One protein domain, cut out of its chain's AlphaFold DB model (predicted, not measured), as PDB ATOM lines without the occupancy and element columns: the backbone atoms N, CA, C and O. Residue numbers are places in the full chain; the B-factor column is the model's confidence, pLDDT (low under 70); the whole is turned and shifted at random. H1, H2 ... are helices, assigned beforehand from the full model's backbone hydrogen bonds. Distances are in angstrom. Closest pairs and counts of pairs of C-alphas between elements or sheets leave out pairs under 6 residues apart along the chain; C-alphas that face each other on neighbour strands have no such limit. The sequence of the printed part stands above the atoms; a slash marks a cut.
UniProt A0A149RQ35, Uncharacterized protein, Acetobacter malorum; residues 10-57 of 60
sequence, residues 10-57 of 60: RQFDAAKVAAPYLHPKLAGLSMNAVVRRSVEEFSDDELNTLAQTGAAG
ATOM      1  N   ARG A  10     230.298 257.757 216.085       70.88
ATOM      2  CA  ARG A  10     229.652 256.706 215.276       70.88
ATOM      3  C   ARG A  10     229.743 255.313 215.901       70.88
ATOM      4  O   ARG A  10     228.816 254.524 215.754       70.88
ATOM      5  N   GLN A  11     230.856 254.995 216.562       70.19
ATOM      6  CA  GLN A  11     231.035 253.730 217.279       70.19
ATOM      7  C   GLN A  11     230.193 253.714 218.560       70.19
ATOM      8  O   GLN A  11     229.658 252.669 218.917       70.19
ATOM      9  N   PHE A  12     230.012 254.872 219.200       67.50
ATOM     10  CA  PHE A  12     229.107 255.032 220.336       67.50
ATOM     11  C   PHE A  12     227.634 254.876 219.929       67.50
ATOM     12  O   PHE A  12     226.902 254.123 220.569       67.50
ATOM     13  N   ASP A  13     227.205 255.499 218.829       68.56
ATOM     14  CA  ASP A  13     225.844 255.336 218.303       68.56
ATOM     15  C   ASP A  13     225.579 253.899 217.837       68.56
ATOM     16  O   ASP A  13     224.525 253.337 218.131       68.56
ATOM     17  N   ALA A  14     226.554 253.262 217.181       68.81
ATOM     18  CA  ALA A  14     226.466 251.848 216.833       68.81
ATOM     19  C   ALA A  14     226.357 250.967 218.087       68.81
ATOM     20  O   ALA A  14     225.520 250.070 218.119       68.81
ATOM     21  N   ALA A  15     227.125 251.255 219.144       61.78
ATOM     22  CA  ALA A  15     227.025 250.553 220.423       61.78
ATOM     23  C   ALA A  15     225.679 250.798 221.123       61.78
ATOM     24  O   ALA A  15     225.134 249.882 221.725       61.78
ATOM     25  N   LYS A  16     225.104 252.000 221.011       65.38
ATOM     26  CA  LYS A  16     223.776 252.339 221.544       65.38
ATOM     27  C   LYS A  16     222.651 251.603 220.813       65.38
ATOM     28  O   LYS A  16     221.687 251.195 221.454       65.38
ATOM     29  N   VAL A  17     222.763 251.439 219.495       65.69
ATOM     30  CA  VAL A  17     221.808 250.674 218.672       65.69
ATOM     31  C   VAL A  17     221.988 249.164 218.863       65.69
ATOM     32  O   VAL A  17     221.004 248.430 218.862       65.69
ATOM     33  N   ALA A  18     223.231 248.707 219.042       59.31
ATOM     34  CA  ALA A  18     223.577 247.307 219.283       59.31
ATOM     35  C   ALA A  18     223.382 246.875 220.744       59.31
ATOM     36  O   ALA A  18     223.338 245.677 221.024       59.31
ATOM     37  N   ALA A  19     223.259 247.826 221.679       56.62
ATOM     38  CA  ALA A  19     222.882 247.534 223.050       56.62
ATOM     39  C   ALA A  19     221.512 246.837 223.014       56.62
ATOM     40  O   ALA A  19     220.552 247.418 222.499       56.62
ATOM     41  N   PRO A  20     221.404 245.596 223.522       63.44
ATOM     42  CA  PRO A  20     220.161 244.846 223.460       63.44
ATOM     43  C   PRO A  20     219.083 245.682 224.139       63.44
ATOM     44  O   PRO A  20     219.258 246.056 225.298       63.44
ATOM     45  N   TYR A  21     218.002 246.002 223.420       60.31
ATOM     46  CA  TYR A  21     216.826 246.666 223.975       60.31
ATOM     47  C   TYR A  21     216.507 246.029 225.323       60.31
ATOM     48  O   TYR A  21     216.090 244.869 225.387       60.31
ATOM     49  N   LEU A  22     216.775 246.759 226.407       59.97
ATOM     50  CA  LEU A  22     216.565 246.248 227.748       59.97
ATOM     51  C   LEU A  22     215.078 245.922 227.847       59.97
ATOM     52  O   LEU A  22     214.236 246.816 227.748       59.97
ATOM     53  N   HIS A  23     214.759 244.632 227.953       61.78
ATOM     54  CA  HIS A  23     213.378 244.174 227.926       61.78
ATOM     55  C   HIS A  23     212.575 244.987 228.958       61.78
ATOM     56  O   HIS A  23     213.067 245.151 230.073       61.78
ATOM     57  N   PRO A  24     211.360 245.491 228.670       62.59
ATOM     58  CA  PRO A  24     210.645 246.398 229.581       62.59
ATOM     59  C   PRO A  24     210.484 245.854 231.012       62.59
ATOM     60  O   PRO A  24     210.494 246.607 231.980       62.59
ATOM     61  N   LYS A  25     210.416 244.522 231.158       65.50
ATOM     62  CA  LYS A  25     210.403 243.830 232.463       65.50
ATOM     63  C   LYS A  25     211.718 243.935 233.248       65.50
ATOM     64  O   LYS A  25     211.694 243.800 234.461       65.50
ATOM     65  N   LEU A  26     212.840 244.130 232.563       61.88
ATOM     66  CA  LEU A  26     214.167 244.344 233.139       61.88
ATOM     67  C   LEU A  26     214.462 245.835 233.354       61.88
ATOM     68  O   LEU A  26     215.191 246.172 234.276       61.88
ATOM     69  N   ALA A  27     213.858 246.728 232.561       66.25
ATOM     70  CA  ALA A  27     214.037 248.178 232.688       66.25
ATOM     71  C   ALA A  27     213.496 248.759 234.008       66.25
ATOM     72  O   ALA A  27     214.004 249.766 234.490       66.25
ATOM     73  N   GLY A  28     212.478 248.123 234.600       62.97
ATOM     74  CA  GLY A  28     211.928 248.499 235.907       62.97
ATOM     75  C   GLY A  28     212.598 247.818 237.104       62.97
ATOM     76  O   GLY A  28     212.230 248.103 238.243       62.97
ATOM     77  N   LEU A  29     213.547 246.904 236.877       64.62
ATOM     78  CA  LEU A  29     214.289 246.272 237.964       64.62
ATOM     79  C   LEU A  29     215.401 247.220 238.409       64.62
ATOM     80  O   LEU A  29     216.279 247.577 237.627       64.62
ATOM     81  N   SER A  30     215.384 247.609 239.684       63.94
ATOM     82  CA  SER A  30     216.516 248.305 240.291       63.94
ATOM     83  C   SER A  30     217.759 247.430 240.138       63.94
ATOM     84  O   SER A  30     217.758 246.288 240.613       63.94
ATOM     85  N   MET A  31     218.811 247.953 239.503       66.88
ATOM     86  CA  MET A  31     220.120 247.299 239.428       66.88
ATOM     87  C   MET A  31     220.795 247.306 240.805       66.88
ATOM     88  O   MET A  31     221.789 247.984 241.039       66.88
ATOM     89  N   ASN A  32     220.246 246.531 241.734       65.75
ATOM     90  CA  ASN A  32     220.877 246.221 243.007       65.75
ATOM     91  C   ASN A  32     221.854 245.070 242.760       65.75
ATOM     92  O   ASN A  32     221.602 243.922 243.134       65.75
ATOM     93  N   ALA A  33     222.937 245.364 242.042       68.19
ATOM     94  CA  ALA A  33     224.012 244.410 241.835       68.19
ATOM     95  C   ALA A  33     224.756 244.232 243.162       68.19
ATOM     96  O   ALA A  33     225.476 245.120 243.614       68.19
ATOM     97  N   VAL A  34     224.547 243.087 243.805       76.19
ATOM     98  CA  VAL A  34     225.306 242.695 244.993       76.19
ATOM     99  C   VAL A  34     226.465 241.823 244.534       76.19
ATOM    100  O   VAL A  34     226.252 240.792 243.890       76.19
ATOM    101  N   VAL A  35     227.689 242.236 244.864       74.94
ATOM    102  CA  VAL A  35     228.890 241.430 244.633       74.94
ATOM    103  C   VAL A  35     228.766 240.159 245.472       74.94
ATOM    104  O   VAL A  35     228.692 240.223 246.695       74.94
ATOM    105  N   ARG A  36     228.673 239.000 244.809       81.19
ATOM    106  CA  ARG A  36     228.510 237.701 245.486       81.19
ATOM    107  C   ARG A  36     229.828 237.103 245.968       81.19
ATOM    108  O   ARG A  36     229.807 236.296 246.888       81.19
ATOM    109  N   ARG A  37     230.930 237.451 245.307       82.69
ATOM    110  CA  ARG A  37     232.273 236.921 245.548       82.69
ATOM    111  C   ARG A  37     233.289 237.962 245.095       82.69
ATOM    112  O   ARG A  37     233.099 238.554 244.028       82.69
ATOM    113  N   SER A  38     234.307 238.204 245.910       81.06
ATOM    114  CA  SER A  38     235.373 239.165 245.604       81.06
ATOM    115  C   SER A  38     236.318 238.586 244.549       81.06
ATOM    116  O   SER A  38     236.394 237.367 244.387       81.06
ATOM    117  N   VAL A  39     237.031 239.436 243.808       82.56
ATOM    118  CA  VAL A  39     237.917 238.990 242.713       82.56
ATOM    119  C   VAL A  39     239.066 238.134 243.251       82.56
ATOM    120  O   VAL A  39     239.451 237.151 242.629       82.56
ATOM    121  N   GLU A  40     239.553 238.465 244.443       86.06
ATOM    122  CA  GLU A  40     240.651 237.792 245.142       86.06
ATOM    123  C   GLU A  40     240.298 236.364 245.568       86.06
ATOM    124  O   GLU A  40     241.179 235.566 245.877       86.06
ATOM    125  N   GLU A  41     239.006 236.043 245.611       88.06
ATOM    126  CA  GLU A  41     238.536 234.714 245.974       88.06
ATOM    127  C   GLU A  41     238.540 233.759 244.778       88.06
ATOM    128  O   GLU A  41     238.396 232.561 245.002       88.06
ATOM    129  N   PHE A  42     238.670 234.245 243.536       85.62
ATOM    130  CA  PHE A  42     238.704 233.400 242.341       85.62
ATOM    131  C   PHE A  42     240.097 232.820 242.097       85.62
ATOM    132  O   PHE A  42     241.103 233.516 242.222       85.62
ATOM    133  N   SER A  43     240.155 231.550 241.692       89.94
ATOM    134  CA  SER A  43     241.392 230.974 241.157       89.94
ATOM    135  C   SER A  43     241.613 231.373 239.695       89.94
ATOM    136  O   SER A  43     240.666 231.701 238.974       89.94
ATOM    137  N   ASP A  44     242.857 231.279 239.227       88.06
ATOM    138  CA  ASP A  44     243.211 231.564 237.830       88.06
ATOM    139  C   ASP A  44     242.402 230.714 236.832       88.06
ATOM    140  O   ASP A  44     241.981 231.211 235.785       88.06
ATOM    141  N   ASP A  45     242.108 229.457 237.174       88.44
ATOM    142  CA  ASP A  45     241.279 228.568 236.350       88.44
ATOM    143  C   ASP A  45     239.816 229.044 236.274       88.44
ATOM    144  O   ASP A  45     239.192 229.011 235.205       88.44
ATOM    145  N   GLU A  46     239.260 229.523 237.394       85.69
ATOM    146  CA  GLU A  46     237.906 230.083 237.437       85.69
ATOM    147  C   GLU A  46     237.823 231.393 236.638       85.69
ATOM    148  O   GLU A  46     236.867 231.595 235.884       85.69
ATOM    149  N   LEU A  47     238.841 232.254 236.738       86.31
ATOM    150  CA  LEU A  47     238.938 233.493 235.960       86.31
ATOM    151  C   LEU A  47     239.055 233.211 234.458       86.31
ATOM    152  O   LEU A  47     238.376 233.853 233.651       86.31
ATOM    153  N   ASN A  48     239.864 232.222 234.074       86.56
ATOM    154  CA  ASN A  48     240.012 231.810 232.680       86.56
ATOM    155  C   ASN A  48     238.685 231.278 232.108       86.56
ATOM    156  O   ASN A  48     238.289 231.619 230.992       86.56
ATOM    157  N   THR A  49     237.945 230.507 232.905       86.75
ATOM    158  CA  THR A  49     236.611 230.018 232.533       86.75
ATOM    159  C   THR A  49     235.605 231.167 232.395       86.75
ATOM    160  O   THR A  49     234.812 231.191 231.449       86.75
ATOM    161  N   LEU A  50     235.651 232.161 233.288       82.81
ATOM    162  CA  LEU A  50     234.804 233.356 233.212       82.81
ATOM    163  C   LEU A  50     235.079 234.165 231.930       82.81
ATOM    164  O   LEU A  50     234.152 234.588 231.239       82.81
ATOM    165  N   ALA A  51     236.353 234.335 231.576       81.38
ATOM    166  CA  ALA A  51     236.757 235.052 230.370       81.38
ATOM    167  C   ALA A  51     236.272 234.348 229.088       81.38
ATOM    168  O   ALA A  51     235.791 235.000 228.160       81.38
ATOM    169  N   GLN A  52     236.340 233.015 229.050       81.25
ATOM    170  CA  GLN A  52     235.877 232.216 227.909       81.25
ATOM    171  C   GLN A  52     234.345 232.177 227.800       81.25
ATOM    172  O   GLN A  52     233.795 232.250 226.701       81.25
ATOM    173  N   THR A  53     233.637 232.115 228.930       69.19
ATOM    174  CA  THR A  53     232.163 232.123 228.952       69.19
ATOM    175  C   THR A  53     231.578 233.486 228.575       69.19
ATOM    176  O   THR A  53     230.560 233.534 227.885       69.19
ATOM    177  N   GLY A  54     232.251 234.591 228.914       58.72
ATOM    178  CA  GLY A  54     231.885 235.931 228.440       58.72
ATOM    179  C   GLY A  54     231.993 236.106 226.916       58.72
ATOM    180  O   GLY A  54     231.256 236.904 226.337       58.72
ATOM    181  N   ALA A  55     232.858 235.335 226.248       53.09
ATOM    182  CA  ALA A  55     233.013 235.358 224.791       53.09
ATOM    183  C   ALA A  55     231.934 234.546 224.046       53.09
ATOM    184  O   ALA A  55     231.604 234.871 222.908       53.09
ATOM    185  N   ALA A  56     231.341 233.531 224.687       50.62
ATOM    186  CA  ALA A  56     230.327 232.655 224.085       50.62
ATOM    187  C   ALA A  56     228.923 233.291 223.969       50.62
ATOM    188  O   ALA A  56     228.033 232.715 223.350       50.62
ATOM    189  N   GLY A  57     228.711 234.472 224.563       47.38
ATOM    190  CA  GLY A  57     227.445 235.213 224.524       47.38
ATOM    191  C   GLY A  57     227.352 236.286 223.435       47.38
ATOM    192  O   GLY A  57     226.396 237.059 223.446       47.38
TER     193      GLY A  57
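Overview. This is residues 10 to 57 of the 60 residues of an uncharacterized protein of Acetobacter malorum (UniProt A0A149RQ35). This is an open, loose loop of chain with an empty middle: H1 and the link from it to H2 make one side, and at the far end of the long link that follows H2 the chain turns back, so that the longest helix, H3, points toward the side of H1. The long link of residues 28 to 43 runs from H2 along the length of the domain and then, in its later residues, turns to reach H3, and no helix packs on another. The printed part has 48 residues with three named helices, H1, H2 and H3 in that order along the chain, and no named strand; its class is all helix. The whole is extended, with a radius of gyration of the C-alphas of 15.4 A, and the C-alphas span 36 by 27 by 17 A along their three main axes.

Along the chain. H3 is residues 44 to 55, 12 residues and 17.0 A from first to last C-alpha. It begins at C-alpha 44, at (243.211, 231.564, 237.830), and ends at C-alpha 55, at (233.013, 235.358, 224.791). H2 is residues 24 to 27, four residues and 4.9 A long, with C-alpha 24 at (210.645, 246.398, 229.581). H1 is residues 10 to 18, 9 residues and 11.9 A long, with C-alpha 10 at (229.652, 256.706, 215.276).

Arrangement. H3 touches no helix. H3 and H2 are apart, with no C-alpha of the one within 8 A of the other, and so are H3 and H1. H1 and H2 are apart too by the same test, although a tight link of 5 residues joins them. Residues 10 to 38 stand free, of which 10 to 18 belong to H1 and 24 to 27 to H2: no C-alpha 8 or more residues away along the chain comes within 10 A. Residues 51 to 57, of which 51 to 55 belong to H3, stand free as well. In H1 every pair of O of residue i and N of residue i+4 is within hydrogen-bond range, and in H3 7 of 8 are. H2 is too short for such a pair, and its one pair of O of residue i and N of residue i+3 is within range.

Size, cuts and confidence. The two C-alphas farthest apart are those of Arg 10 and Glu 41, 38.8 A, while the C-alphas of Arg 10 and Gly 57, the first and last printed, are 23.5 A apart. The printed part has no cut. The link from H2 to H3 is long, 16 residues, and its C-alphas lie 11 to 20 A from the mean of all C-alphas. The mean pLDDT of the printed part is 71.3. Confidence is low, under 70, in 27 residues of the printed part, namely residues 12 to 33 and 53 to 57; H3 has a mean pLDDT of 79, H1 of 66 and H2 of 64.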